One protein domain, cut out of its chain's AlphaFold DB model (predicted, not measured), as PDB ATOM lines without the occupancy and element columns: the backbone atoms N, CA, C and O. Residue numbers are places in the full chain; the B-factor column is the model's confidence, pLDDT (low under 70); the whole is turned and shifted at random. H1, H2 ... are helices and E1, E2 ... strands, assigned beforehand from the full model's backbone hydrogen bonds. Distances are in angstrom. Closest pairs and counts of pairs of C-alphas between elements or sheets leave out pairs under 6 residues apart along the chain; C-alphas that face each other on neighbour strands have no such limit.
ATOM      1  N   LYS A   4      -5.370 -17.371  28.863       93.38
ATOM      2  CA  LYS A   4      -5.169 -18.797  28.596       93.38
ATOM      3  C   LYS A   4      -4.606 -19.056  27.198       93.38
ATOM      4  O   LYS A   4      -3.626 -19.784  27.066       93.38
ATOM      5  N   ASP A   5      -5.167 -18.412  26.180       92.69
ATOM      6  CA  ASP A   5      -4.700 -18.509  24.796       92.69
ATOM      7  C   ASP A   5      -3.241 -18.042  24.679       92.69
ATOM      8  O   ASP A   5      -2.437 -18.687  24.011       92.69
ATOM      9  N   LYS A   6      -2.875 -16.950  25.370       94.75
ATOM     10  CA  LYS A   6      -1.499 -16.429  25.385       94.75
ATOM     11  C   LYS A   6      -0.519 -17.465  25.923       94.75
ATOM     12  O   LYS A   6       0.508 -17.703  25.297       94.75
ATOM     13  N   ILE A   7      -0.841 -18.081  27.059       96.19
ATOM     14  CA  ILE A   7       0.019 -19.094  27.678       96.19
ATOM     15  C   ILE A   7       0.121 -20.334  26.794       96.19
ATOM     16  O   ILE A   7       1.226 -20.825  26.578       96.19
ATOM     17  N   LEU A   8      -0.992 -20.814  26.230       94.75
ATOM     18  CA  LEU A   8      -0.976 -21.959  25.318       94.75
ATOM     19  C   LEU A   8      -0.098 -21.690  24.091       94.75
ATOM     20  O   LEU A   8       0.733 -22.528  23.754       94.75
ATOM     21  N   VAL A   9      -0.200 -20.506  23.478       94.56
ATOM     22  CA  VAL A   9       0.683 -20.102  22.372       94.56
ATOM     23  C   VAL A   9       2.144 -20.061  22.828       94.56
ATOM     24  O   VAL A   9       3.005 -20.647  22.174       94.56
ATOM     25  N   SER A  10       2.441 -19.449  23.976       94.12
ATOM     26  CA  SER A  10       3.804 -19.399  24.515       94.12
ATOM     27  C   SER A  10       4.380 -20.781  24.848       94.12
ATOM     28  O   SER A  10       5.583 -20.964  24.736       94.12
ATOM     29  N   LEU A  11       3.555 -21.767  25.210       95.25
ATOM     30  CA  LEU A  11       3.998 -23.148  25.433       95.25
ATOM     31  C   LEU A  11       4.353 -23.887  24.127       95.25
ATOM     32  O   LEU A  11       5.131 -24.847  24.164       95.25
ATOM     33  N   THR A  12       3.798 -23.469  22.984       94.50
ATOM     34  CA  THR A  12       4.118 -24.068  21.673       94.50
ATOM     35  C   THR A  12       5.440 -23.577  21.088       94.50
ATOM     36  O   THR A  12       6.042 -24.292  20.291       94.50
ATOM     37  N   ASP A  13       5.911 -22.397  21.496       93.69
ATOM     38  CA  ASP A  13       7.197 -21.841  21.073       93.69
ATOM     39  C   ASP A  13       8.297 -22.180  22.085       93.69
ATOM     40  O   ASP A  13       8.171 -21.884  23.272       93.69
ATOM     41  N   ASP A  14       9.403 -22.768  21.626       89.56
ATOM     42  CA  ASP A  14      10.481 -23.228  22.509       89.56
ATOM     43  C   ASP A  14      11.104 -22.079  23.314       89.56
ATOM     44  O   ASP A  14      11.388 -22.235  24.502       89.56
ATOM     45  N   THR A  15      11.276 -20.908  22.694       91.00
ATOM     46  CA  THR A  15      11.905 -19.751  23.349       91.00
ATOM     47  C   THR A  15      10.988 -19.158  24.414       91.00
ATOM     48  O   THR A  15      11.400 -18.949  25.556       91.00
ATOM     49  N   SER A  16       9.726 -18.920  24.063       92.12
ATOM     50  CA  SER A  16       8.703 -18.396  24.969       92.12
ATOM     51  C   SER A  16       8.410 -19.371  26.107       92.12
ATOM     52  O   SER A  16       8.223 -18.949  27.248       92.12
ATOM     53  N   ARG A  17       8.441 -20.681  25.837       93.12
ATOM     54  CA  ARG A  17       8.260 -21.714  26.858       93.12
ATOM     55  C   ARG A  17       9.345 -21.638  27.926       93.12
ATOM     56  O   ARG A  17       9.019 -21.707  29.106       93.12
ATOM     57  N   LEU A  18      10.607 -21.426  27.556       89.81
ATOM     58  CA  LEU A  18      11.681 -21.229  28.539       89.81
ATOM     59  C   LEU A  18      11.485 -19.964  29.389       89.81
ATOM     60  O   LEU A  18      11.882 -19.945  30.549       89.81
ATOM     61  N   GLN A  19      10.843 -18.925  28.847       90.81
ATOM     62  CA  GLN A  19      10.539 -17.703  29.601       90.81
ATOM     63  C   GLN A  19       9.374 -17.880  30.583       90.81
ATOM     64  O   GLN A  19       9.369 -17.241  31.635       90.81
ATOM     65  N   LEU A  20       8.402 -18.748  30.266       93.44
ATOM     66  CA  LEU A  20       7.303 -19.084  31.178       93.44
ATOM     67  C   LEU A  20       7.815 -19.775  32.447       93.44
ATOM     68  O   LEU A  20       7.360 -19.471  33.546       93.44
ATOM     69  N   PHE A  21       8.779 -20.683  32.298       95.00
ATOM     70  CA  PHE A  21       9.358 -21.439  33.404       95.00
ATOM     71  C   PHE A  21      10.686 -20.823  33.854       95.00
ATOM     72  O   PHE A  21      11.757 -21.373  33.612       95.00
ATOM     73  N   ASN A  22      10.603 -19.664  34.511       92.81
ATOM     74  CA  ASN A  22      11.768 -19.023  35.123       92.81
ATOM     75  C   ASN A  22      12.320 -19.823  36.319       92.81
ATOM     76  O   ASN A  22      11.669 -20.730  36.837       92.81
ATOM     77  N   ASP A  23      13.517 -19.441  36.769       94.12
ATOM     78  CA  ASP A  23      14.271 -20.130  37.823       94.12
ATOM     79  C   ASP A  23      13.440 -20.362  39.098       94.12
ATOM     80  O   ASP A  23      13.303 -21.494  39.547       94.12
ATOM     81  N   GLN A  24      12.764 -19.322  39.596       92.56
ATOM     82  CA  GLN A  24      11.915 -19.397  40.791       92.56
ATOM     83  C   GLN A  24      10.692 -20.312  40.604       92.56
ATOM     84  O   GLN A  24      10.297 -21.021  41.524       92.56
ATOM     85  N   SER A  25      10.071 -20.334  39.418       94.56
ATOM     86  CA  SER A  25       8.940 -21.239  39.150       94.56
ATOM     87  C   SER A  25       9.402 -22.698  39.067       94.56
ATOM     88  O   SER A  25       8.717 -23.608  39.532       94.56
ATOM     89  N   LEU A  26      10.587 -22.934  38.500       96.69
ATOM     90  CA  LEU A  26      11.194 -24.262  38.449       96.69
ATOM     91  C   LEU A  26      11.644 -24.741  39.825       96.69
ATOM     92  O   LEU A  26      11.423 -25.904  40.149       96.69
ATOM     93  N   GLU A  27      12.197 -23.857  40.650       95.12
ATOM     94  CA  GLU A  27      12.491 -24.141  42.053       95.12
ATOM     95  C   GLU A  27      11.224 -24.584  42.797       95.12
ATOM     96  O   GLU A  27      11.228 -25.617  43.464       95.12
ATOM     97  N   GLN A  28      10.107 -23.868  42.618       94.69
ATOM     98  CA  GLN A  28       8.819 -24.224  43.224       94.69
ATOM     99  C   GLN A  28       8.293 -25.580  42.726       94.69
ATOM    100  O   GLN A  28       7.796 -26.379  43.522       94.69
ATOM    101  N   LEU A  29       8.447 -25.893  41.435       96.00
ATOM    102  CA  LEU A  29       8.100 -27.210  40.885       96.00
ATOM    103  C   LEU A  29       8.979 -28.330  41.458       96.00
ATOM    104  O   LEU A  29       8.478 -29.411  41.775       96.00
ATOM    105  N   VAL A  30      10.280 -28.080  41.621       95.25
ATOM    106  CA  VAL A  30      11.213 -29.034  42.232       95.25
ATOM    107  C   VAL A  30      10.869 -29.252  43.707       95.25
ATOM    108  O   VAL A  30      10.769 -30.403  44.132       95.25
ATOM    109  N   ALA A  31      10.605 -28.185  44.464       93.75
ATOM    110  CA  ALA A  31      10.181 -28.255  45.861       93.75
ATOM    111  C   ALA A  31       8.850 -29.004  46.044       93.75
ATOM    112  O   ALA A  31       8.664 -29.680  47.055       93.75
ATOM    113  N   ALA A  32       7.947 -28.926  45.062       94.69
ATOM    114  CA  ALA A  32       6.692 -29.672  45.062       94.69
ATOM    115  C   ALA A  32       6.887 -31.172  44.765       94.69
ATOM    116  O   ALA A  32       6.160 -32.007  45.303       94.69
ATOM    117  N   ALA A  33       7.863 -31.540  43.925       93.88
ATOM    118  CA  ALA A  33       8.101 -32.937  43.535       93.88
ATOM    119  C   ALA A  33       9.058 -33.689  44.468       93.88
ATOM    120  O   ALA A  33       9.002 -34.920  44.559       93.88
ATOM    121  N   TYR A  34       9.956 -32.974  45.142       93.81
ATOM    122  CA  TYR A  34      11.096 -33.561  45.833       93.81
ATOM    123  C   TYR A  34      11.295 -33.000  47.241       93.81
ATOM    124  O   TYR A  34      10.892 -31.887  47.581       93.81
ATOM    125  N   GLU A  35      11.955 -33.786  48.084       91.00
ATOM    126  CA  GLU A  35      12.431 -33.349  49.394       91.00
ATOM    127  C   GLU A  35      13.776 -32.636  49.211       91.00
ATOM    128  O   GLU A  35      14.844 -33.200  49.443       91.00
ATOM    129  N   VAL A  36      13.716 -31.393  48.719       88.12
ATOM    130  CA  VAL A  36      14.890 -30.586  48.330       88.12
ATOM    131  C   VAL A  36      15.945 -30.463  49.430       88.12
ATOM    132  O   VAL A  36      17.136 -30.546  49.131       88.12
ATOM    133  N   ASP A  37      15.515 -30.398  50.692       84.94
ATOM    134  CA  ASP A  37      16.388 -30.326  51.873       84.94
ATOM    135  C   ASP A  37      17.311 -31.551  52.017       84.94
ATOM    136  O   ASP A  37      18.340 -31.486  52.684       84.94
ATOM    137  N   GLN A  38      16.971 -32.677  51.383       85.69
ATOM    138  CA  GLN A  38      17.779 -33.900  51.392       85.69
ATOM    139  C   GLN A  38      18.695 -34.032  50.170       85.69
ATOM    140  O   GLN A  38      19.507 -34.956  50.104       85.69
ATOM    141  N   MET A  39      18.550 -33.160  49.169       85.75
ATOM    142  CA  MET A  39      19.165 -33.355  47.855       85.75
ATOM    143  C   MET A  39      20.401 -32.498  47.601       85.75
ATOM    144  O   MET A  39      21.106 -32.805  46.638       85.75
ATOM    145  N   ASN A  40      20.659 -31.476  48.431       88.19
ATOM    146  CA  ASN A  40      21.705 -30.464  48.229       88.19
ATOM    147  C   ASN A  40      21.758 -30.008  46.766       88.19
ATOM    148  O   ASN A  40      22.761 -30.199  46.081       88.19
ATOM    149  N   ILE A  41      20.641 -29.492  46.260       90.31
ATOM    150  CA  ILE A  41      20.550 -28.962  44.901       90.31
ATOM    151  C   ILE A  41      20.255 -27.472  44.929       90.31
ATOM    152  O   ILE A  41      19.546 -26.998  45.810       90.31
ATOM    153  N   GLU A  42      20.776 -26.762  43.939       91.25
ATOM    154  CA  GLU A  42      20.514 -25.344  43.723       91.25
ATOM    155  C   GLU A  42      20.373 -25.030  42.228       91.25
ATOM    156  O   GLU A  42      20.661 -25.865  41.355       91.25
ATOM    157  N   GLY A  43      19.911 -23.813  41.941       89.31
ATOM    158  CA  GLY A  43      19.836 -23.281  40.588       89.31
ATOM    159  C   GLY A  43      21.220 -23.048  39.944       89.31
ATOM    160  O   GLY A  43      22.264 -23.197  40.574       89.31
ATOM    161  N   PRO A  44      21.279 -22.675  38.659       93.69
ATOM    162  CA  PRO A  44      20.133 -22.388  37.812       93.69
ATOM    163  C   PRO A  44      19.355 -23.657  37.462       93.69
ATOM    164  O   PRO A  44      19.945 -24.689  37.125       93.69
ATOM    165  N   TYR A  45      18.033 -23.556  37.520       95.50
ATOM    166  CA  TYR A  45      17.105 -24.596  37.114       95.50
ATOM    167  C   TYR A  45      16.791 -24.474  35.622       95.50
ATOM    168  O   TYR A  45      16.588 -23.380  35.095       95.50
ATOM    169  N   GLN A  46      16.741 -25.606  34.919       96.31
ATOM    170  CA  GLN A  46      16.427 -25.642  33.488       96.31
ATOM    171  C   GLN A  46      15.370 -26.704  33.184       96.31
ATOM    172  O   GLN A  46      15.540 -27.856  33.593       96.31
ATOM    173  N   PRO A  47      14.295 -26.375  32.451       97.06
ATOM    174  CA  PRO A  47      13.286 -27.352  32.095       97.06
ATOM    175  C   PRO A  47      13.702 -28.127  30.843       97.06
ATOM    176  O   PRO A  47      14.173 -27.567  29.855       97.06
ATOM    177  N   ILE A  48      13.462 -29.432  30.868       96.44
ATOM    178  CA  ILE A  48      13.544 -30.324  29.719       96.44
ATOM    179  C   ILE A  48      12.131 -30.825  29.430       96.44
ATOM    180  O   ILE A  48      11.506 -31.486  30.265       96.44
ATOM    181  N   PHE A  49      11.642 -30.536  28.228       95.94
ATOM    182  CA  PHE A  49      10.365 -31.027  27.716       95.94
ATOM    183  C   PHE A  49      10.643 -32.208  26.793       95.94
ATOM    184  O   PHE A  49      11.091 -32.021  25.666       95.94
ATOM    185  N   GLU A  50      10.435 -33.425  27.288       95.31
ATOM    186  CA  GLU A  50      10.516 -34.631  26.452       95.31
ATOM    187  C   GLU A  50       9.202 -34.834  25.703       95.31
ATOM    188  O   GLU A  50       9.192 -35.186  24.528       95.31
ATOM    189  N   GLU A  51       8.094 -34.563  26.386       95.00
ATOM    190  CA  GLU A  51       6.752 -34.628  25.839       95.00
ATOM    191  C   GLU A  51       5.889 -33.522  26.456       95.00
ATOM    192  O   GLU A  51       5.897 -33.294  27.671       95.00
ATOM    193  N   LEU A  52       5.146 -32.824  25.598       95.44
ATOM    194  CA  LEU A  52       4.185 -31.797  25.976       95.44
ATOM    195  C   LEU A  52       2.912 -32.000  25.151       95.44
ATOM    196  O   LEU A  52       2.925 -31.825  23.933       95.44
ATOM    197  N   GLN A  53       1.825 -32.396  25.809       95.00
ATOM    198  CA  GLN A  53       0.524 -32.615  25.175       95.00
ATOM    199  C   GLN A  53      -0.449 -31.513  25.591       95.00
ATOM    200  O   GLN A  53      -0.513 -31.181  26.769       95.00
ATOM    201  N   PHE A  54      -1.224 -30.961  24.659       93.69
ATOM    202  CA  PHE A  54      -2.202 -29.901  24.933       93.69
ATOM    203  C   PHE A  54      -3.627 -30.446  24.970       93.69
ATOM    204  O   PHE A  54      -3.950 -31.362  24.216       93.69
ATOM    205  N   GLY A  55      -4.486 -29.851  25.805       87.25
ATOM    206  CA  GLY A  55      -5.903 -30.217  25.888       87.25
ATOM    207  C   GLY A  55      -6.108 -31.678  26.278       87.25
ATOM    208  O   GLY A  55      -6.869 -32.402  25.635       87.25
ATOM    209  N   PHE A  56      -5.366 -32.131  27.286       84.62
ATOM    210  CA  PHE A  56      -5.365 -33.529  27.677       84.62
ATOM    211  C   PHE A  56      -6.609 -33.830  28.519       84.62
ATOM    212  O   PHE A  56      -6.827 -33.241  29.579       84.62
ATOM    213  N   SER A  57      -7.432 -34.751  28.025       84.62
ATOM    214  CA  SER A  57      -8.682 -35.166  28.654       84.62
ATOM    215  C   SER A  57      -8.561 -36.606  29.121       84.62
ATOM    216  O   SER A  57      -8.334 -37.499  28.304       84.62
ATOM    217  N   VAL A  58      -8.795 -36.844  30.409       74.25
ATOM    218  CA  VAL A  58      -8.926 -38.204  30.932       74.25
ATOM    219  C   VAL A  58     -10.401 -38.587  30.982       74.25
ATOM    220  O   VAL A  58     -11.164 -37.938  31.709       74.25
ATOM    221  N   PRO A  59     -10.832 -39.622  30.238       68.50
ATOM    222  CA  PRO A  59     -12.174 -40.149  30.398       68.50
ATOM    223  C   PRO A  59     -12.313 -40.757  31.795       68.50
ATOM    224  O   PRO A  59     -11.439 -41.479  32.269       68.50
ATOM    225  N   LYS A  60     -13.433 -40.482  32.463       66.56
ATOM    226  CA  LYS A  60     -13.744 -41.113  33.745       66.56
ATOM    227  C   LYS A  60     -14.115 -42.576  33.488       66.56
ATOM    228  O   LYS A  60     -15.165 -42.852  32.910       66.56
ATOM    229  N   LEU A  61     -13.250 -43.514  33.873       62.28
ATOM    230  CA  LEU A  61     -13.568 -44.939  33.796       62.28
ATOM    231  C   LEU A  61     -14.596 -45.297  34.880       62.28
ATOM    232  O   LEU A  61     -14.396 -45.024  36.063       62.28
ATOM    233  N   GLY A  62     -15.710 -45.906  34.471       65.44
ATOM    234  CA  GLY A  62     -16.651 -46.518  35.406       65.44
ATOM    235  C   GLY A  62     -16.024 -47.750  36.059       65.44
ATOM    236  O   GLY A  62     -15.346 -48.532  35.394       65.44
ATOM    237  N   VAL A  63     -16.270 -47.938  37.353       70.06
ATOM    238  CA  VAL A  63     -15.863 -49.144  38.085       70.06
ATOM    239  C   VAL A  63     -17.031 -50.125  38.074       70.06
ATOM    240  O   VAL A  63     -18.149 -49.764  38.440       70.06
ATOM    241  N   LEU A  64     -16.777 -51.359  37.638       79.56
ATOM    242  CA  LEU A  64     -17.734 -52.464  37.661       79.56
ATOM    243  C   LEU A  64     -17.312 -53.454  38.749       79.56
ATOM    244  O   LEU A  64     -16.401 -54.252  38.533       79.56
ATOM    245  N   ASP A  65     -17.996 -53.426  39.886       84.06
ATOM    246  CA  ASP A  65     -17.813 -54.412  40.948       84.06
ATOM    247  C   ASP A  65     -18.836 -55.534  40.794       84.06
ATOM    248  O   ASP A  65     -20.016 -55.288  40.547       84.06
ATOM    249  N   GLY A  66     -18.394 -56.784  40.926       84.88
ATOM    250  CA  GLY A  66     -19.243 -57.966  40.790       84.88
ATOM    251  C   GLY A  66     -19.126 -58.886  41.996       84.88
ATOM    252  O   GLY A  66     -18.022 -59.245  42.399       84.88
ATOM    253  N   MET A  67     -20.261 -59.317  42.542       86.88
ATOM    254  CA  MET A  67     -20.327 -60.363  43.558       86.88
ATOM    255  C   MET A  67     -21.133 -61.548  43.032       86.88
ATOM    256  O   MET A  67     -22.257 -61.394  42.554       86.88
ATOM    257  N   TRP A  68     -20.558 -62.742  43.161       87.25
ATOM    258  CA  TRP A  68     -21.222 -64.003  42.851       87.25
ATOM    259  C   TRP A  68     -21.765 -64.606  44.140       87.25
ATOM    260  O   TRP A  68     -21.058 -64.678  45.145       87.25
ATOM    261  N   SER A  69     -23.023 -65.031  44.143       85.06
ATOM    262  CA  SER A  69     -23.633 -65.686  45.298       85.06
ATOM    263  C   SER A  69     -24.424 -66.917  44.856       85.06
ATOM    264  O   SER A  69     -25.164 -66.839  43.874       85.06
ATOM    265  N   PRO A  70     -24.288 -68.066  45.540       82.06
ATOM    266  CA  PRO A  70     -25.154 -69.214  45.298       82.06
ATOM    267  C   PRO A  70     -26.571 -68.888  45.786       82.06
ATOM    268  O   PRO A  70     -26.736 -68.380  46.896       82.06
ATOM    269  N   VAL A  71     -27.598 -69.171  44.980       78.81
ATOM    270  CA  VAL A  71     -28.988 -68.823  45.323       78.81
ATOM    271  C   VAL A  71     -29.914 -70.007  45.106       78.81
ATOM    272  O   VAL A  71     -30.139 -70.430  43.977       78.81
ATOM    273  N   GLY A  72     -30.490 -70.509  46.203       63.97
ATOM    274  CA  GLY A  72     -31.310 -71.723  46.210       63.97
ATOM    275  C   GLY A  72     -30.447 -72.974  46.028       63.97
ATOM    276  O   GLY A  72     -29.674 -73.069  45.083       63.97
ATOM    277  N   GLY A  73     -30.537 -73.927  46.960       65.44
ATOM    278  CA  GLY A  73     -29.695 -75.127  46.955       65.44
ATOM    279  C   GLY A  73     -29.732 -75.868  45.614       65.44
ATOM    280  O   GLY A  73     -30.747 -76.466  45.274       65.44
ATOM    281  N   GLY A  74     -28.610 -75.827  44.887       62.34
ATOM    282  CA  GLY A  74     -28.383 -76.554  43.635       62.34
ATOM    283  C   GLY A  74     -28.219 -75.652  42.405       62.34
ATOM    284  O   GLY A  74     -29.185 -75.074  41.918       62.34
ATOM    285  N   GLU A  75     -26.981 -75.588  41.900       64.31
ATOM    286  CA  GLU A  75     -26.528 -75.112  40.571       64.31
ATOM    287  C   GLU A  75     -26.824 -73.668  40.133       64.31
ATOM    288  O   GLU A  75     -26.230 -73.201  39.160       64.31
ATOM    289  N   LYS A  76     -27.672 -72.914  40.833       54.81
ATOM    290  CA  LYS A  76     -27.945 -71.514  40.485       54.81
ATOM    291  C   LYS A  76     -26.974 -70.562  41.178       54.81
ATOM    292  O   LYS A  76     -26.911 -70.486  42.406       54.81
ATOM    293  N   VAL A  77     -26.248 -69.796  40.368       77.25
ATOM    294  CA  VAL A  77     -25.382 -68.701  40.815       77.25
ATOM    295  C   VAL A  77     -25.979 -67.389  40.317       77.25
ATOM    296  O   VAL A  77     -26.242 -67.238  39.125       77.25
ATOM    297  N   GLU A  78     -26.211 -66.448  41.227       83.12
ATOM    298  CA  GLU A  78     -26.577 -65.075  40.890       83.12
ATOM    299  C   GLU A  78     -25.308 -64.223  40.852       83.12
ATOM    300  O   GLU A  78     -24.475 -64.283  41.760       83.12
ATOM    301  N   ALA A  79     -25.177 -63.421  39.800       83.94
ATOM    302  CA  ALA A  79     -24.171 -62.376  39.707       83.94
ATOM    303  C   ALA A  79     -24.851 -61.034  39.966       83.94
ATOM    304  O   ALA A  79     -25.771 -60.656  39.238       83.94
ATOM    305  N   ARG A  80     -24.399 -60.308  40.986       86.50
ATOM    306  CA  ARG A  80     -24.802 -58.920  41.207       86.50
ATOM    307  C   ARG A  80     -23.652 -58.019  40.838       86.50
ATOM    308  O   ARG A  80     -22.569 -58.143  41.402       86.50
ATOM    309  N   PHE A  81     -23.914 -57.115  39.909       84.88
ATOM    310  CA  PHE A  81     -22.960 -56.105  39.500       84.88
ATOM    311  C   PHE A  81     -23.412 -54.745  40.014       84.88
ATOM    312  O   PHE A  81     -24.568 -54.364  39.836       84.88
ATOM    313  N   GLN A  82     -22.496 -54.018  40.637       82.12
ATOM    314  CA  GLN A  82     -22.660 -52.618  40.968       82.12
ATOM    315  C   GLN A  82     -21.724 -51.818  40.071       82.12
ATOM    316  O   GLN A  82     -20.506 -51.971  40.129       82.12
ATOM    317  N   VAL A  83     -22.307 -50.968  39.228       77.56
ATOM    318  CA  VAL A  83     -21.530 -50.013  38.441       77.56
ATOM    319  C   VAL A  83     -21.494 -48.690  39.187       77.56
ATOM    320  O   VAL A  83     -22.540 -48.117  39.491       77.56
ATOM    321  N   SER A  84     -20.293 -48.206  39.464       69.88
ATOM    322  CA  SER A  84     -20.037 -46.923  40.111       69.88
ATOM    323  C   SER A  84     -19.272 -46.012  39.152       69.88
ATOM    324  O   SER A  84     -18.532 -46.479  38.291       69.88
ATOM    325  N   GLY A  85     -19.440 -44.694  39.268       64.50
ATOM    326  CA  GLY A  85     -18.707 -43.737  38.425       64.50
ATOM    327  C   GLY A  85     -19.286 -43.506  37.023       64.50
ATOM    328  O   GLY A  85     -18.704 -42.740  36.262       64.50
ATOM    329  N   LEU A  86     -20.452 -44.081  36.704       63.19
ATOM    330  CA  LEU A  86     -21.292 -43.651  35.578       63.19
ATOM    331  C   LEU A  86     -21.957 -42.304  35.930       63.19
ATOM    332  O   LEU A  86     -23.098 -42.263  36.381       63.19
ATOM    333  N   GLY A  87     -21.212 -41.206  35.814       56.62
ATOM    334  CA  GLY A  87     -21.695 -39.833  36.007       56.62
ATOM    335  C   GLY A  87     -21.498 -38.986  34.747       56.62
ATOM    336  O   GLY A  87     -20.706 -39.386  33.902       56.62
ATOM    337  N   ASP A  88     -22.250 -37.878  34.676       54.56
ATOM    338  CA  ASP A  88     -22.496 -36.821  33.653       54.56
ATOM    339  C   ASP A  88     -21.560 -36.563  32.443       54.56
ATOM    340  O   ASP A  88     -21.868 -35.697  31.623       54.56
ATOM    341  N   GLY A  89     -20.469 -37.299  32.260       53.16
ATOM    342  CA  GLY A  89     -19.550 -37.137  31.141       53.16
ATOM    343  C   GLY A  89     -18.554 -35.995  31.324       53.16
ATOM    344  O   GLY A  89     -17.875 -35.653  30.355       53.16
ATOM    345  N   SER A  90     -18.416 -35.410  32.523       59.69
ATOM    346  CA  SER A  90     -17.363 -34.423  32.766       59.69
ATOM    347  C   SER A  90     -15.996 -35.122  32.814       59.69
ATOM    348  O   SER A  90     -15.562 -35.624  33.855       59.69
ATOM    349  N   SER A  91     -15.320 -35.207  31.669       67.81
ATOM    350  CA  SER A  91     -13.910 -35.589  31.620       67.81
ATOM    351  C   SER A  91     -13.077 -34.615  32.447       67.81
ATOM    352  O   SER A  91     -13.329 -33.409  32.455       67.81
ATOM    353  N   VAL A  92     -12.044 -35.133  33.106       75.31
ATOM    354  CA  VAL A  92     -11.038 -34.286  33.741       75.31
ATOM    355  C   VAL A  92     -10.206 -33.646  32.635       75.31
ATOM    356  O   VAL A  92      -9.575 -34.357  31.851       75.31
ATOM    357  N   TRP A  93     -10.209 -32.314  32.576       85.06
ATOM    358  CA  TRP A  93      -9.473 -31.550  31.575       85.06
ATOM    359  C   TRP A  93      -8.242 -30.894  32.192       85.06
ATOM    360  O   TRP A  93      -8.349 -30.165  33.176       85.06
ATOM    361  N   VAL A  94      -7.077 -31.110  31.584       92.69
ATOM    362  CA  VAL A  94      -5.866 -30.343  31.891       92.69
ATOM    363  C   VAL A  94      -5.427 -29.578  30.652       92.69
ATOM    364  O   VAL A  94      -5.562 -30.047  29.519       92.69
ATOM    365  N   ASP A  95      -4.923 -28.364  30.850       95.31
ATOM    366  CA  ASP A  95      -4.614 -27.469  29.735       95.31
ATOM    367  C   ASP A  95      -3.412 -27.972  28.939       95.31
ATOM    368  O   ASP A  95      -3.408 -27.920  27.706       95.31
ATOM    369  N   ALA A  96      -2.435 -28.541  29.645       95.75
ATOM    370  CA  ALA A  96      -1.371 -29.330  29.054       95.75
ATOM    371  C   ALA A  96      -0.828 -30.383  30.032       95.75
ATOM    372  O   ALA A  96      -0.970 -30.262  31.247       95.75
ATOM    373  N   LEU A  97      -0.174 -31.412  29.503       95.88
ATOM    374  CA  LEU A  97       0.560 -32.426  30.249       95.88
ATOM    375  C   LEU A  97       2.031 -32.363  29.837       95.88
ATOM    376  O   LEU A  97       2.359 -32.594  28.676       95.88
ATOM    377  N   TRP A  98       2.910 -32.074  30.792       96.19
ATOM    378  CA  TRP A  98       4.358 -32.075  30.606       96.19
ATOM    379  C   TRP A  98       4.966 -33.343  31.205       96.19
ATOM    380  O   TRP A  98       4.800 -33.620  32.393       96.19
ATOM    381  N   ARG A  99       5.724 -34.092  30.400       95.31
ATOM    382  CA  ARG A  99       6.657 -35.128  30.856       95.31
ATOM    383  C   ARG A  99       8.076 -34.749  30.450       95.31
ATOM    384  O   ARG A  99       8.337 -34.346  29.317       95.31
ATOM    385  N   GLY A 100       9.001 -34.864  31.391       95.25
ATOM    386  CA  GLY A 100      10.394 -34.541  31.138       95.25
ATOM    387  C   GLY A 100      11.185 -34.445  32.425       95.25
ATOM    388  O   GLY A 100      11.045 -35.294  33.307       95.25
ATOM    389  N   ALA A 101      12.007 -33.410  32.550       95.81
ATOM    390  CA  ALA A 101      12.828 -33.213  33.733       95.81
ATOM    391  C   ALA A 101      13.085 -31.736  34.027       95.81
ATOM    392  O   ALA A 101      12.965 -30.887  33.151       95.81
ATOM    393  N   ILE A 102      13.510 -31.456  35.253       96.56
ATOM    394  CA  ILE A 102      14.162 -30.203  35.621       96.56
ATOM    395  C   ILE A 102      15.625 -30.528  35.920       96.56
ATOM    396  O   ILE A 102      15.922 -31.480  36.638       96.56
ATOM    397  N   VAL A 103      16.556 -29.788  35.331       96.06
ATOM    398  CA  VAL A 103      17.984 -29.903  35.637       96.06
ATOM    399  C   VAL A 103      18.330 -28.863  36.686       96.06
ATOM    400  O   VAL A 103      18.093 -27.681  36.464       96.06
ATOM    401  N   ALA A 104      18.893 -29.316  37.801       94.75
ATOM    402  CA  ALA A 104      19.482 -28.484  38.847       94.75
ATOM    403  C   ALA A 104      20.989 -28.773  38.949       94.75
ATOM    404  O   ALA A 104      21.504 -29.658  38.255       94.75
ATOM    405  N   ARG A 105      21.713 -28.076  39.825       91.12
ATOM    406  CA  ARG A 105      23.110 -28.394  40.154       91.12
ATOM    407  C   ARG A 105      23.212 -28.965  41.557       91.12
ATOM    408  O   ARG A 105      22.523 -28.509  42.456       91.12
ATOM    409  N   THR A 106      24.061 -29.972  41.737       87.50
ATOM    410  CA  THR A 106      24.435 -30.453  43.070       87.50
ATOM    411  C   THR A 106      25.362 -29.453  43.737       87.50
ATOM    412  O   THR A 106      26.288 -28.949  43.105       87.50
ATOM    413  N   VAL A 107      25.127 -29.198  45.015       80.00
ATOM    414  CA  VAL A 107      25.997 -28.399  45.871       80.00
ATOM    415  C   VAL A 107      26.788 -29.360  46.744       80.00
ATOM    416  O   VAL A 107      26.207 -30.312  47.283       80.00
ATOM    417  N   PRO A 108      28.101 -29.156  46.902       74.19
ATOM    418  CA  PRO A 108      28.886 -29.969  47.812       74.19
ATOM    419  C   PRO A 108      28.305 -29.855  49.217       74.19
ATOM    420  O   PRO A 108      27.910 -28.774  49.657       74.19
ATOM    421  N   ALA A 109      28.200 -30.980  49.921       67.25
ATOM    422  CA  ALA A 109      27.676 -30.949  51.274       67.25
ATOM    423  C   ALA A 109      28.609 -30.118  52.167       67.25
ATOM    424  O   ALA A 109      29.804 -30.412  52.280       67.25
ATOM    425  N   SER A 148      27.792 -30.522  39.966       88.56
ATOM    426  CA  SER A 148      27.452 -31.302  38.770       88.56
ATOM    427  C   SER A 148      25.954 -31.230  38.449       88.56
ATOM    428  O   SER A 148      25.140 -31.161  39.376       88.56
ATOM    429  N   PRO A 149      25.557 -31.233  37.160       92.50
ATOM    430  CA  PRO A 149      24.148 -31.239  36.777       92.50
ATOM    431  C   PRO A 149      23.425 -32.491  37.285       92.50
ATOM    432  O   PRO A 149      23.889 -33.612  37.080       92.50
ATOM    433  N   LYS A 150      22.249 -32.303  37.885       92.88
ATOM    434  CA  LYS A 150      21.358 -33.368  38.347       92.88
ATOM    435  C   LYS A 150      20.016 -33.253  37.644       92.88
ATOM    436  O   LYS A 150      19.331 -32.238  37.750       92.88
ATOM    437  N   ARG A 151      19.643 -34.306  36.919       94.56
ATOM    438  CA  ARG A 151      18.357 -34.403  36.221       94.56
ATOM    439  C   ARG A 151      17.289 -34.903  37.189       94.56
ATOM    440  O   ARG A 151      17.473 -35.938  37.823       94.56
ATOM    441  N   LEU A 152      16.176 -34.184  37.269       94.69
ATOM    442  CA  LEU A 152      15.051 -34.456  38.161       94.69
ATOM    443  C   LEU A 152      13.810 -34.745  37.309       94.69
ATOM    444  O   LEU A 152      13.160 -33.803  36.857       94.69
ATOM    445  N   PRO A 153      13.505 -36.019  37.001       95.25
ATOM    446  CA  PRO A 153      12.370 -36.352  36.150       95.25
ATOM    447  C   PRO A 153      11.044 -35.941  36.791       95.25
ATOM    448  O   PRO A 153      10.801 -36.267  37.953       95.25
ATOM    449  N   ILE A 154      10.160 -35.319  36.015       94.88
ATOM    450  CA  ILE A 154       8.833 -34.898  36.468       94.88
ATOM    451  C   ILE A 154       7.736 -35.262  35.466       94.88
ATOM    452  O   ILE A 154       7.956 -35.547  34.286       94.88
ATOM    453  N   THR A 155       6.509 -35.239  35.964       95.81
ATOM    454  CA  THR A 155       5.280 -35.261  35.183       95.81
ATOM    455  C   THR A 155       4.357 -34.252  35.835       95.81
ATOM    456  O   THR A 155       4.103 -34.354  37.036       95.81
ATOM    457  N   ALA A 156       3.916 -33.265  35.067       96.31
ATOM    458  CA  ALA A 156       3.123 -32.152  35.559       96.31
ATOM    459  C   ALA A 156       1.882 -31.954  34.690       96.31
ATOM    460  O   ALA A 156       1.985 -31.778  33.475       96.31
ATOM    461  N   ALA A 157       0.715 -31.959  35.323       96.56
ATOM    462  CA  ALA A 157      -0.511 -31.444  34.734       96.56
ATOM    463  C   ALA A 157      -0.521 -29.919  34.878       96.56
ATOM    464  O   ALA A 157      -0.482 -29.408  35.994       96.56
ATOM    465  N   LEU A 158      -0.540 -29.195  33.765       97.19
ATOM    466  CA  LEU A 158      -0.540 -27.737  33.740       97.19
ATOM    467  C   LEU A 158      -1.987 -27.230  33.747       97.19
ATOM    468  O   LEU A 158      -2.782 -27.608  32.881       97.19
ATOM    469  N   LEU A 159      -2.310 -26.366  34.709       96.25
ATOM    470  CA  LEU A 159      -3.590 -25.668  34.814       96.25
ATOM    471  C   LEU A 159      -3.367 -24.175  34.658       96.25
ATOM    472  O   LEU A 159      -2.698 -23.548  35.475       96.25
ATOM    473  N   ILE A 160      -3.940 -23.610  33.604       95.69
ATOM    474  CA  ILE A 160      -3.830 -22.198  33.276       95.69
ATOM    475  C   ILE A 160      -5.098 -21.512  33.773       95.69
ATOM    476  O   ILE A 160      -6.202 -21.826  33.315       95.69
ATOM    477  N   ARG A 161      -4.960 -20.598  34.732       93.88
ATOM    478  CA  ARG A 161      -6.088 -19.861  35.317       93.88
ATOM    479  C   ARG A 161      -5.791 -18.363  35.270       93.88
ATOM    480  O   ARG A 161      -4.682 -17.940  35.572       93.88
ATOM    481  N   ASP A 162      -6.772 -17.585  34.829       91.69
ATOM    482  CA  ASP A 162      -6.721 -16.116  34.855       91.69
ATOM    483  C   ASP A 162      -7.267 -15.609  36.205       91.69
ATOM    484  O   ASP A 162      -7.274 -16.350  37.178       91.69
ATOM    485  N   GLU A 163      -7.727 -14.368  36.301       84.56
ATOM    486  CA  GLU A 163      -8.401 -13.838  37.488       84.56
ATOM    487  C   GLU A 163      -9.800 -14.439  37.741       84.56
ATOM    488  O   GLU A 163     -10.457 -14.954  36.835       84.56
ATOM    489  N   GLY A 164     -10.269 -14.346  38.992       81.81
ATOM    490  CA  GLY A 164     -11.639 -14.711  39.380       81.81
ATOM    491  C   GLY A 164     -11.866 -16.174  39.777       81.81
ATOM    492  O   GLY A 164     -13.017 -16.604  39.823       81.81
ATOM    493  N   PHE A 165     -10.811 -16.947  40.068       85.31
ATOM    494  CA  PHE A 165     -10.949 -18.288  40.652       85.31
ATOM    495  C   PHE A 165     -10.869 -18.264  42.181       85.31
ATOM    496  O   PHE A 165     -10.229 -17.405  42.779       85.31
ATOM    497  N   SER A 166     -11.473 -19.273  42.805       85.69
ATOM    498  CA  SER A 166     -11.286 -19.588  44.220       85.69
ATOM    499  C   SER A 166     -10.086 -20.520  44.390       85.69
ATOM    500  O   SER A 166     -10.003 -21.563  43.735       85.69
ATOM    501  N   VAL A 167      -9.160 -20.179  45.293       86.81
ATOM    502  CA  VAL A 167      -8.012 -21.042  45.630       86.81
ATOM    503  C   VAL A 167      -8.492 -22.402  46.139       86.81
ATOM    504  O   VAL A 167      -7.926 -23.431  45.782       86.81
ATOM    505  N   THR A 168      -9.569 -22.431  46.928       86.69
ATOM    506  CA  THR A 168     -10.159 -23.674  47.441       86.69
ATOM    507  C   THR A 168     -10.685 -24.563  46.317       86.69
ATOM    508  O   THR A 168     -10.437 -25.770  46.325       86.69
ATOM    509  N   ASP A 169     -11.356 -23.974  45.326       86.81
ATOM    510  CA  ASP A 169     -11.865 -24.726  44.177       86.81
ATOM    511  C   ASP A 169     -10.709 -25.280  43.346       86.81
ATOM    512  O   ASP A 169     -10.731 -26.446  42.956       86.81
ATOM    513  N   LEU A 170      -9.651 -24.486  43.156       90.44
ATOM    514  CA  LEU A 170      -8.474 -24.910  42.406       90.44
ATOM    515  C   LEU A 170      -7.687 -26.017  43.127       90.44
ATOM    516  O   LEU A 170      -7.170 -26.927  42.476       90.44
ATOM    517  N   LEU A 171      -7.630 -26.004  44.464       91.00
ATOM    518  CA  LEU A 171      -7.080 -27.109  45.261       91.00
ATOM    519  C   LEU A 171      -7.896 -28.394  45.077       91.00
ATOM    520  O   LEU A 171      -7.321 -29.463  44.849       91.00
ATOM    521  N   SER A 172      -9.224 -28.285  45.151       88.06
ATOM    522  CA  SER A 172     -10.145 -29.409  44.942       88.06
ATOM    523  C   SER A 172     -10.001 -30.000  43.535       88.06
ATOM    524  O   SER A 172      -9.809 -31.208  43.379       88.06
ATOM    525  N   GLU A 173      -9.981 -29.138  42.515       90.25
ATOM    526  CA  GLU A 173      -9.748 -29.505  41.118       90.25
ATOM    527  C   GLU A 173      -8.386 -30.201  40.952       90.25
ATOM    528  O   GLU A 173      -8.301 -31.284  40.373       90.25
ATOM    529  N   SER A 174      -7.326 -29.642  41.540       93.12
ATOM    530  CA  SER A 174      -5.970 -30.204  41.478       93.12
ATOM    531  C   SER A 174      -5.876 -31.583  42.122       93.12
ATOM    532  O   SER A 174      -5.172 -32.461  41.620       93.12
ATOM    533  N   LYS A 175      -6.570 -31.805  43.242       90.94
ATOM    534  CA  LYS A 175      -6.638 -33.126  43.871       90.94
ATOM    535  C   LYS A 175      -7.348 -34.123  42.955       90.94
ATOM    536  O   LYS A 175      -6.796 -35.191  42.698       90.94
ATOM    537  N   HIS A 176      -8.510 -33.751  42.419       87.94
ATOM    538  CA  HIS A 176      -9.296 -34.627  41.556       87.94
ATOM    539  C   HIS A 176      -8.548 -35.007  40.270       87.94
ATOM    540  O   HIS A 176      -8.452 -36.187  39.936       87.94
ATOM    541  N   ILE A 177      -7.940 -34.019  39.598       90.88
ATOM    542  CA  ILE A 177      -7.110 -34.229  38.404       90.88
ATOM    543  C   ILE A 177      -6.019 -35.251  38.672       90.88
ATOM    544  O   ILE A 177      -5.773 -36.158  37.879       90.88
ATOM    545  N   ARG A 178      -5.345 -35.086  39.802       91.06
ATOM    546  CA  ARG A 178      -4.189 -35.889  40.144       91.06
ATOM    547  C   ARG A 178      -4.560 -37.330  40.448       91.06
ATOM    548  O   ARG A 178      -3.895 -38.233  39.952       91.06
ATOM    549  N   GLU A 179      -5.605 -37.541  41.243       88.69
ATOM    550  CA  GLU A 179      -6.126 -38.877  41.548       88.69
ATOM    551  C   GLU A 179      -6.521 -39.610  40.261       88.69
ATOM    552  O   GLU A 179      -6.115 -40.756  40.064       88.69
ATOM    553  N   GLN A 180      -7.208 -38.916  39.349       87.00
ATOM    554  CA  GLN A 180      -7.628 -39.468  38.063       87.00
ATOM    555  C   GLN A 180      -6.440 -39.784  37.138       87.00
ATOM    556  O   GLN A 180      -6.371 -40.850  36.536       87.00
ATOM    557  N   LEU A 181      -5.465 -38.882  37.010       89.75
ATOM    558  CA  LEU A 181      -4.288 -39.130  36.172       89.75
ATOM    559  C   LEU A 181      -3.445 -40.293  36.718       89.75
ATOM    560  O   LEU A 181      -2.980 -41.134  35.949       89.75
ATOM    561  N   ILE A 182      -3.291 -40.387  38.039       88.88
ATOM    562  CA  ILE A 182      -2.584 -41.505  38.669       88.88
ATOM    563  C   ILE A 182      -3.321 -42.828  38.419       88.88
ATOM    564  O   ILE A 182      -2.652 -43.824  38.138       88.88
ATOM    565  N   SER A 183      -4.661 -42.859  38.472       85.19
ATOM    566  CA  SER A 183      -5.424 -44.087  38.196       85.19
ATOM    567  C   SER A 183      -5.260 -44.582  36.757       85.19
ATOM    568  O   SER A 183      -5.232 -45.789  36.539       85.19
ATOM    569  N   GLU A 184      -5.045 -43.679  35.798       85.69
ATOM    570  CA  GLU A 184      -4.709 -44.025  34.405       85.69
ATOM    571  C   GLU A 184      -3.225 -44.387  34.194       85.69
ATOM    572  O   GLU A 184      -2.765 -44.574  33.067       85.69
ATOM    573  N   GLY A 185      -2.423 -44.450  35.261       87.25
ATOM    574  CA  GLY A 185      -0.989 -44.728  35.173       87.25
ATOM    575  C   GLY A 185      -0.151 -43.544  34.676       87.25
ATOM    576  O   GLY A 185       1.037 -43.705  34.374       87.25
ATOM    577  N   ILE A 186      -0.724 -42.338  34.619       86.75
ATOM    578  CA  ILE A 186      -0.002 -41.105  34.298       86.75
ATOM    579  C   ILE A 186       0.730 -40.635  35.550       86.75
ATOM    580  O   ILE A 186       0.239 -39.861  36.364       86.75
ATOM    581  N   GLN A 187       1.951 -41.131  35.696       82.38
ATOM    582  CA  GLN A 187       2.860 -40.747  36.765       82.38
ATOM    583  C   GLN A 187       4.295 -40.706  36.253       82.38
ATOM    584  O   GLN A 187       4.637 -41.319  35.234       82.38
ATOM    585  N   THR A 188       5.152 -39.994  36.975       80.56
ATOM    586  CA  THR A 188       6.578 -40.018  36.680       80.56
ATOM    587  C   THR A 188       7.161 -41.371  37.055       80.56
ATOM    588  O   THR A 188       6.943 -41.863  38.165       80.56
ATOM    589  N   LYS A 189       7.986 -41.950  36.174       79.50
ATOM    590  CA  LYS A 189       8.754 -43.160  36.494       79.50
ATOM    591  C   LYS A 189       9.515 -42.948  37.804       79.50
ATOM    592  O   LYS A 189      10.191 -41.928  37.963       79.50
ATOM    593  N   ARG A 190       9.342 -43.863  38.760       78.88
ATOM    594  CA  ARG A 190      10.004 -43.795  40.066       78.88
ATOM    595  C   ARG A 190      11.502 -44.019  39.888       78.88
ATOM    596  O   ARG A 190      11.902 -45.010  39.286       78.88
ATOM    597  N   ASP A 191      12.281 -43.104  40.443       82.50
ATOM    598  CA  ASP A 191      13.718 -43.246  40.626       82.50
ATOM    599  C   ASP A 191      13.963 -43.506  42.124       82.50
ATOM    600  O   ASP A 191      13.541 -42.677  42.937       82.50
ATOM    601  N   PRO A 192      14.508 -44.671  42.518       81.62
ATOM    602  CA  PRO A 192      14.735 -44.992  43.925       81.62
ATOM    603  C   PRO A 192      15.792 -44.096  44.586       81.62
ATOM    604  O   PRO A 192      15.759 -43.965  45.807       81.62
ATOM    605  N   ASP A 193      16.667 -43.454  43.807       84.88
ATOM    606  CA  ASP A 193      17.787 -42.656  44.320       84.88
ATOM    607  C   ASP A 193      17.410 -41.186  44.569       84.88
ATOM    608  O   ASP A 193      18.224 -40.388  45.044       84.88
ATOM    609  N   LEU A 194      16.169 -40.800  44.250       87.25
ATOM    610  CA  LEU A 194      15.671 -39.446  44.456       87.25
ATOM    611  C   LEU A 194      14.596 -39.424  45.554       87.25
ATOM    612  O   LEU A 194      13.564 -40.092  45.405       87.25
ATOM    613  N   PRO A 195      14.776 -38.624  46.624       87.94
ATOM    614  CA  PRO A 195      13.787 -38.499  47.687       87.94
ATOM    615  C   PRO A 195      12.596 -37.684  47.170       87.94
ATOM    616  O   PRO A 195      12.597 -36.453  47.140       87.94
ATOM    617  N   ARG A 196      11.586 -38.395  46.666       85.00
ATOM    618  CA  ARG A 196      10.369 -37.802  46.111       85.00
ATOM    619  C   ARG A 196       9.325 -37.565  47.182       85.00
ATOM    620  O   ARG A 196       9.011 -38.472  47.954       85.00
ATOM    621  N   ARG A 197       8.682 -36.400  47.102       82.38
ATOM    622  CA  ARG A 197       7.424 -36.169  47.805       82.38
ATOM    623  C   ARG A 197       6.343 -37.039  47.173       82.38
ATOM    624  O   ARG A 197       6.329 -37.291  45.967       82.38
ATOM    625  N   LYS A 198       5.434 -37.540  48.006       75.81
ATOM    626  CA  LYS A 198       4.193 -38.145  47.521       75.81
ATOM    627  C   LYS A 198       3.157 -37.037  47.355       75.81
ATOM    628  O   LYS A 198       3.082 -36.187  48.238       75.81
ATOM    629  N   PRO A 199       2.313 -37.091  46.314       75.50
ATOM    630  CA  PRO A 199       2.208 -38.113  45.251       75.50
ATOM    631  C   PRO A 199       3.131 -37.869  44.023       75.50
ATOM    632  O   PRO A 199       3.614 -36.760  43.838       75.50
ATOM    633  N   PRO A 200       3.366 -38.879  43.149       80.12
ATOM    634  CA  PRO A 200       4.381 -38.846  42.075       80.12
ATOM    635  C   PRO A 200       3.986 -38.053  40.812       80.12
ATOM    636  O   PRO A 200       4.615 -38.215  39.764       80.12
ATOM    637  N   LEU A 201       2.927 -37.248  40.888       90.75
ATOM    638  CA  LEU A 201       2.405 -36.422  39.805       90.75
ATOM    639  C   LEU A 201       2.190 -35.007  40.340       90.75
ATOM    640  O   LEU A 201       1.468 -34.824  41.323       90.75
ATOM    641  N   LEU A 202       2.793 -34.030  39.667       94.69
ATOM    642  CA  LEU A 202       2.613 -32.618  39.970       94.69
ATOM    643  C   LEU A 202       1.358 -32.071  39.299       94.69
ATOM    644  O   LEU A 202       1.032 -32.433  38.165       94.69
ATOM    645  N   VAL A 203       0.721 -31.117  39.965       96.25
ATOM    646  CA  VAL A 203      -0.172 -30.161  39.307       96.25
ATOM    647  C   VAL A 203       0.519 -28.805  39.345       96.25
ATOM    648  O   VAL A 203       0.939 -28.364  40.407       96.25
ATOM    649  N   ALA A 204       0.699 -28.161  38.197       97.12
ATOM    650  CA  ALA A 204       1.347 -26.863  38.098       97.12
ATOM    651  C   ALA A 204       0.315 -25.795  37.747       97.12
ATOM    652  O   ALA A 204      -0.331 -25.870  36.700       97.12
ATOM    653  N   TRP A 205       0.166 -24.798  38.611       97.00
ATOM    654  CA  TRP A 205      -0.699 -23.651  38.364       97.00
ATOM    655  C   TRP A 205       0.075 -22.588  37.600       97.00
ATOM    656  O   TRP A 205       1.104 -22.118  38.079       97.00
ATOM    657  N   ILE A 206      -0.424 -22.203  36.427       96.88
ATOM    658  CA  ILE A 206       0.093 -21.086  35.639       96.88
ATOM    659  C   ILE A 206      -0.906 -19.939  35.755       96.88
ATOM    660  O   ILE A 206      -2.002 -20.014  35.191       96.88
ATOM    661  N   ILE A 207      -0.537 -18.911  36.520       95.19
ATOM    662  CA  ILE A 207      -1.418 -17.786  36.853       95.19
ATOM    663  C   ILE A 207      -0.701 -16.436  36.693       95.19
ATOM    664  O   ILE A 207       0.527 -16.366  36.831       95.19
ATOM    665  N   PRO A 208      -1.427 -15.343  36.400       94.12
ATOM    666  CA  PRO A 208      -0.809 -14.036  36.240       94.12
ATOM    667  C   PRO A 208      -0.440 -13.424  37.597       94.12
ATOM    668  O   PRO A 208      -1.156 -13.582  38.585       94.12
ATOM    669  N   GLY A 209       0.656 -12.661  37.644       90.56
ATOM    670  CA  GLY A 209       1.194 -12.083  38.882       90.56
ATOM    671  C   GLY A 209       0.233 -11.159  39.635       90.56
ATOM    672  O   GLY A 209       0.309 -11.074  40.857       90.56
ATOM    673  N   LYS A 210      -0.714 -10.527  38.929       89.19
ATOM    674  CA  LYS A 210      -1.780  -9.701  39.526       89.19
ATOM    675  C   LYS A 210      -2.724 -10.478  40.457       89.19
ATOM    676  O   LYS A 210      -3.371  -9.882  41.305       89.19
ATOM    677  N   VAL A 211      -2.805 -11.809  40.341       89.12
ATOM    678  CA  VAL A 211      -3.653 -12.630  41.229       89.12
ATOM    679  C   VAL A 211      -3.157 -12.584  42.679       89.12
ATOM    680  O   VAL A 211      -3.953 -12.723  43.602       89.12
ATOM    681  N   PHE A 212      -1.865 -12.317  42.896       87.25
ATOM    682  CA  PHE A 212      -1.274 -12.189  44.232       87.25
ATOM    683  C   PHE A 212      -1.539 -10.837  44.902       87.25
ATOM    684  O   PHE A 212      -1.081 -10.618  46.025       87.25
ATOM    685  N   ASP A 213      -2.278  -9.931  44.260       82.31
ATOM    686  CA  ASP A 213      -2.724  -8.693  44.900       82.31
ATOM    687  C   ASP A 213      -3.859  -8.945  45.915       82.31
ATOM    688  O   ASP A 213      -4.047  -8.144  46.836       82.31
ATOM    689  N   ASP A 214      -4.536 -10.099  45.840       80.50
ATOM    690  CA  ASP A 214      -5.602 -10.503  46.767       80.50
ATOM    691  C   ASP A 214      -5.093 -10.714  48.211       80.50
ATOM    692  O   ASP A 214      -4.026 -11.291  48.447       80.50
ATOM    693  N   ALA A 215      -5.869 -10.231  49.185       79.38
ATOM    694  CA  ALA A 215      -5.614 -10.375  50.616       79.38
ATOM    695  C   ALA A 215      -5.644 -11.828  51.104       79.38
ATOM    696  O   ALA A 215      -4.997 -12.121  52.111       79.38
ATOM    697  N   ASP A 216      -6.323 -12.717  50.381       79.88
ATOM    698  CA  ASP A 216      -6.472 -14.125  50.749       79.88
ATOM    699  C   ASP A 216      -5.180 -14.946  50.557       79.88
ATOM    700  O   ASP A 216      -5.053 -16.046  51.101       79.88
ATOM    701  N   TRP A 217      -4.180 -14.418  49.838       84.75
ATOM    702  CA  TRP A 217      -2.883 -15.084  49.703       84.75
ATOM    703  C   TRP A 217      -1.994 -14.885  50.944       84.75
ATOM    704  O   TRP A 217      -1.779 -13.750  51.393       84.75
ATOM    705  N   PRO A 218      -1.388 -15.968  51.473       85.19
ATOM    706  CA  PRO A 218      -0.500 -15.888  52.626       85.19
ATOM    707  C   PRO A 218       0.807 -15.172  52.271       85.19
ATOM    708  O   PRO A 218       1.222 -15.181  51.119       85.19
ATOM    709  N   GLY A 219       1.498 -14.606  53.267       85.12
ATOM    710  CA  GLY A 219       2.837 -14.011  53.101       85.12
ATOM    711  C   GLY A 219       2.879 -12.484  53.030       85.12
ATOM    712  O   GLY A 219       3.960 -11.903  53.008       85.12
ATOM    713  N   GLY A 220       1.723 -11.815  53.041       83.00
ATOM    714  CA  GLY A 220       1.666 -10.356  53.082       83.00
ATOM    715  C   GLY A 220       1.917  -9.783  54.480       83.00
ATOM    716  O   GLY A 220       1.285 -10.208  55.445       83.00
ATOM    717  N   THR A 221       2.802  -8.788  54.591       86.00
ATOM    718  CA  THR A 221       3.037  -8.032  55.837       86.00
ATOM    719  C   THR A 221       2.629  -6.571  55.654       86.00
ATOM    720  O   THR A 221       2.883  -5.972  54.608       86.00
ATOM    721  N   ALA A 222       2.009  -5.975  56.677       83.25
ATOM    722  CA  ALA A 222       1.640  -4.562  56.653       83.25
ATOM    723  C   ALA A 222       2.876  -3.664  56.448       83.25
ATOM    724  O   ALA A 222       3.898  -3.842  57.107       83.25
ATOM    725  N   GLY A 223       2.763  -2.686  55.546       85.69
ATOM    726  CA  GLY A 223       3.825  -1.718  55.245       85.69
ATOM    727  C   GLY A 223       4.773  -2.108  54.106       85.69
ATOM    728  O   GLY A 223       5.623  -1.298  53.746       85.69
ATOM    729  N   MET A 224       4.623  -3.297  53.511       91.06
ATOM    730  CA  MET A 224       5.293  -3.639  52.251       91.06
ATOM    731  C   MET A 224       4.715  -2.820  51.089       91.06
ATOM    732  O   MET A 224       3.509  -2.565  51.043       91.06
ATOM    733  N   ASP A 225       5.560  -2.436  50.129       92.94
ATOM    734  CA  ASP A 225       5.071  -1.934  48.843       92.94
ATOM    735  C   ASP A 225       4.425  -3.064  48.019       92.94
ATOM    736  O   ASP A 225       4.593  -4.248  48.310       92.94
ATOM    737  N   ALA A 226       3.667  -2.706  46.981       88.56
ATOM    738  CA  ALA A 226       2.886  -3.668  46.203       88.56
ATOM    739  C   ALA A 226       3.733  -4.729  45.473       88.56
ATOM    740  O   ALA A 226       3.231  -5.808  45.165       88.56
ATOM    741  N   THR A 227       4.998  -4.448  45.157       89.38
ATOM    742  CA  THR A 227       5.881  -5.425  44.504       89.38
ATOM    743  C   THR A 227       6.439  -6.391  45.538       89.38
ATOM    744  O   THR A 227       6.267  -7.597  45.389       89.38
ATOM    745  N   ALA A 228       6.986  -5.868  46.638       90.19
ATOM    746  CA  ALA A 228       7.473  -6.680  47.749       90.19
ATOM    747  C   ALA A 228       6.363  -7.564  48.345       90.19
ATOM    748  O   ALA A 228       6.608  -8.715  48.700       90.19
ATOM    749  N   LEU A 229       5.132  -7.048  48.411       90.44
ATOM    750  CA  LEU A 229       3.966  -7.798  48.868       90.44
ATOM    751  C   LEU A 229       3.648  -8.981  47.943       90.44
ATOM    752  O   LEU A 229       3.417 -10.086  48.432       90.44
ATOM    753  N   ARG A 230       3.654  -8.766  46.620       90.31
ATOM    754  CA  ARG A 230       3.422  -9.830  45.630       90.31
ATOM    755  C   ARG A 230       4.511 -10.894  45.681       90.31
ATOM    756  O   ARG A 230       4.183 -12.077  45.679       90.31
ATOM    757  N   ASP A 231       5.773 -10.489  45.782       90.00
ATOM    758  CA  ASP A 231       6.902 -11.421  45.863       90.00
ATOM    759  C   ASP A 231       6.839 -12.258  47.150       90.00
ATOM    760  O   ASP A 231       6.896 -13.488  47.096       90.00
ATOM    761  N   ALA A 232       6.590 -11.622  48.301       91.12
ATOM    762  CA  ALA A 232       6.449 -12.319  49.580       91.12
ATOM    763  C   ALA A 232       5.260 -13.295  49.589       91.12
ATOM    764  O   ALA A 232       5.359 -14.409  50.122       91.12
ATOM    765  N   ARG A 233       4.139 -12.901  48.968       92.25
ATOM    766  CA  ARG A 233       2.971 -13.772  48.803       92.25
ATOM    767  C   ARG A 233       3.257 -14.947  47.888       92.25
ATOM    768  O   ARG A 233       2.950 -16.078  48.250       92.25
ATOM    769  N   ARG A 234       3.894 -14.707  46.743       92.06
ATOM    770  CA  ARG A 234       4.308 -15.755  45.807       92.06
ATOM    771  C   ARG A 234       5.228 -16.774  46.474       92.06
ATOM    772  O   ARG A 234       5.025 -17.973  46.296       92.06
ATOM    773  N   ASP A 235       6.211 -16.321  47.245       91.88
ATOM    774  CA  ASP A 235       7.157 -17.210  47.925       91.88
ATOM    775  C   ASP A 235       6.478 -18.045  49.009       91.88
ATOM    776  O   ASP A 235       6.697 -19.256  49.110       91.88
ATOM    777  N   THR A 236       5.622 -17.412  49.810       93.81
ATOM    778  CA  THR A 236       4.898 -18.093  50.889       93.81
ATOM    779  C   THR A 236       3.876 -19.078  50.329       93.81
ATOM    780  O   THR A 236       3.837 -20.235  50.753       93.81
ATOM    781  N   ALA A 237       3.092 -18.656  49.335       92.56
ATOM    782  CA  ALA A 237       2.125 -19.502  48.648       92.56
ATOM    783  C   ALA A 237       2.810 -20.672  47.936       92.56
ATOM    784  O   ALA A 237       2.359 -21.802  48.078       92.56
ATOM    785  N   GLY A 238       3.924 -20.435  47.237       92.44
ATOM    786  CA  GLY A 238       4.690 -21.487  46.569       92.44
ATOM    787  C   GLY A 238       5.178 -22.565  47.539       92.44
ATOM    788  O   GLY A 238       5.015 -23.753  47.269       92.44
ATOM    789  N   LYS A 239       5.702 -22.173  48.709       92.25
ATOM    790  CA  LYS A 239       6.126 -23.120  49.759       92.25
ATOM    791  C   LYS A 239       4.962 -23.920  50.333       92.25
ATOM    792  O   LYS A 239       5.109 -25.116  50.573       92.25
ATOM    793  N   TRP A 240       3.825 -23.270  50.565       92.75
ATOM    794  CA  TRP A 240       2.617 -23.930  51.055       92.75
ATOM    795  C   TRP A 240       2.053 -24.919  50.020       92.75
ATOM    796  O   TRP A 240       1.868 -26.090  50.337       92.75
ATOM    797  N   LEU A 241       1.885 -24.497  48.765       93.38
ATOM    798  CA  LEU A 241       1.394 -25.338  47.666       93.38
ATOM    799  C   LEU A 241       2.325 -26.522  47.367       93.38
ATOM    800  O   LEU A 241       1.851 -27.623  47.078       93.38
ATOM    801  N   ALA A 242       3.640 -26.345  47.511       92.62
ATOM    802  CA  ALA A 242       4.607 -27.424  47.336       92.62
ATOM    803  C   ALA A 242       4.396 -28.585  48.328       92.62
ATOM    804  O   ALA A 242       4.661 -29.740  47.992       92.62
ATOM    805  N   GLN A 243       3.875 -28.317  49.533       90.38
ATOM    806  CA  GLN A 243       3.505 -29.374  50.486       90.38
ATOM    807  C   GLN A 243       2.352 -30.234  49.960       90.38
ATOM    808  O   GLN A 243       2.323 -31.438  50.204       90.38
ATOM    809  N   GLU A 244       1.476 -29.635  49.159       91.00
ATOM    810  CA  GLU A 244       0.350 -30.294  48.504       91.00
ATOM    811  C   GLU A 244       0.724 -30.896  47.141       91.00
ATOM    812  O   GLU A 244      -0.162 -31.336  46.407       91.00
ATOM    813  N   GLY A 245       2.010 -30.930  46.764       92.69
ATOM    814  CA  GLY A 245       2.471 -31.403  45.453       92.69
ATOM    815  C   GLY A 245       2.012 -30.516  44.290       92.69
ATOM    816  O   GLY A 245       1.841 -31.004  43.169       92.69
ATOM    817  N   ILE A 246       1.764 -29.234  44.570       95.56
ATOM    818  CA  ILE A 246       1.354 -28.231  43.591       95.56
ATOM    819  C   ILE A 246       2.522 -27.277  43.355       95.56
ATOM    820  O   ILE A 246       3.039 -26.662  44.285       95.56
ATOM    821  N   GLY A 247       2.945 -27.163  42.100       95.19
ATOM    822  CA  GLY A 247       3.923 -26.166  41.684       95.19
ATOM    823  C   GLY A 247       3.238 -24.894  41.209       95.19
ATOM    824  O   GLY A 247       2.125 -24.935  40.685       95.19
ATOM    825  N   LEU A 248       3.918 -23.766  41.355       95.69
ATOM    826  CA  LEU A 248       3.388 -22.467  40.980       95.69
ATOM    827  C   LEU A 248       4.286 -21.821  39.919       95.69
ATOM    828  O   LEU A 248       5.506 -21.764  40.048       95.69
ATOM    829  N   VAL A 249       3.663 -21.354  38.841       96.25
ATOM    830  CA  VAL A 249       4.299 -20.659  37.724       96.25
ATOM    831  C   VAL A 249       3.593 -19.325  37.567       96.25
ATOM    832  O   VAL A 249       2.414 -19.262  37.216       96.25
ATOM    833  N   VAL A 250       4.312 -18.246  37.858       93.12
ATOM    834  CA  VAL A 250       3.742 -16.897  37.842       93.12
ATOM    835  C   VAL A 250       4.259 -16.149  36.632       93.12
ATOM    836  O   VAL A 250       5.469 -15.989  36.466       93.12
ATOM    837  N   THR A 251       3.339 -15.679  35.797       91.62
ATOM    838  CA  THR A 251       3.683 -14.916  34.596       91.62
ATOM    839  C   THR A 251       3.434 -13.422  34.802       91.62
ATOM    840  O   THR A 251       2.504 -13.074  35.535       91.62
TER     841      THR A 251
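This is residues 4 to 109 and 148 to 251 of the 252 residues of an uncharacterized protein of Leptolyngbya sp. Heron Island J (UniProt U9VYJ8). A strongly twisted sheet of five strands curls round the helix H3, with helices on both of its faces, and a long thin arm, the two-stranded hairpin E2 and E3, sticks out from this body and makes the length of the whole. H1 and H2 are on the same face of the sheet as H3, while H4 and H6 are on the opposite face, H6 beside the strands near the edge strand E7. The printed part has 210 residues with six named helices and seven named strands, in the order H1 H2 H3 E1 E2 E3 E4 E5 H4 E6 H5 H6 E7; the class is mixed, helices and strands. The large sheet is mixed and runs E1, E4, E5, E6, E7. The whole is loose, with a radius of gyration of the C-alphas of 21.1 A, and spans 80 by 41 by 35 A.

In the large sheet, E1 is residues 41 to 58, 33.9 A long; E4 is residues 92 to 106, 36.9 A; E5 is residues 149 to 160, 29.6 A; E6 is residues 202 to 208, 19.3 A; E7 is residues 246 to 251. E1 bends by 88 degrees at residue 44, E4 by 60 degrees at residue 95 and E5 by 66 degrees at residue 157. The arm is E2, residues 63 to 70, 23.3 A, and E3, residues 77 to 84, 22.4 A. The helices are H1, residues 4 to 12; H2, residues 14 to 20; H3, residues 23 to 33, 15.3 A; H4, residues 167 to 183, 24.4 A; H5, residues 209 to 213; and H6, residues 226 to 243, 26.1 A. H1 begins with C-alpha 4 at (-5.169, -18.797, 28.596), E2 ends with C-alpha 70 at (-25.154, -69.214, 45.298), and E7 ends with C-alpha 251 at (3.683, -14.916, 34.596).

E1 and E4 are antiparallel, with N 48 and O 101 within hydrogen-bond range at 2.8 A. E4 and E5 are antiparallel, with N 98 and O 156 at 2.9 A. E5 and E6 are parallel, with N 204 and O 157 at 2.8 A, and E6 and E7 are parallel, with N 249 and O 205 at 2.8 A. E5, H4, E6 and E6, H5, H6, E7 are strand-helix-strand units, two parallel neighbour strands with helices between, each with a right-handed crossover. The arrangement has three layers, a sheet with helices on both faces: H4 and H6 are on one face of the sheet E1, E4, E5, E6, E7, and H1, H2 and H3 are on the other. The closest C-alphas of H3 and E7 are those of Leu 29 and Gly 247, 4.4 A apart. With residues 238 to 243 alone, H6 touches H3, its closest C-alphas being Ala 242 and Ala 32, 3.8 A apart, at a shallow tilt of 24 degrees, the same way. The closest C-alphas of H4 and E4 are those of Ile 177 and Val 92, 6.1 A apart. H1 and H2 touch only at the corner, Leu 11 to Arg 17, 4.7 A between C-alphas. H5 only grazes the sheet, with residues 209 to 212, and touches H6, with C-alphas 212 and 230 closest at 5.4 A. E2 and E3 form an antiparallel hairpin, with N 67 and O 80 at 2.8 A; both are apart from H4, for instance. Every O i to N i+4 pair is within hydrogen-bond range in H1, H2, H3 and H4; H6 has 13 of 14, and H5 has 0 of 1 but 2 of 2 O i to N i+3 pairs.

The two C-alphas farthest apart are those of Gly 74 and Gly 223, 82.3 A. Residues 110 to 147 are not printed; C-alphas 109 and 148 are 12.5 A apart across this cut, on the link from E4 to E5. The links H4 to E6 and H5 to H6 are long. The mean pLDDT of the printed part is 87.4, and it is under 70 at residues 59 to 62, 72 to 76, 84 to 91 and 109.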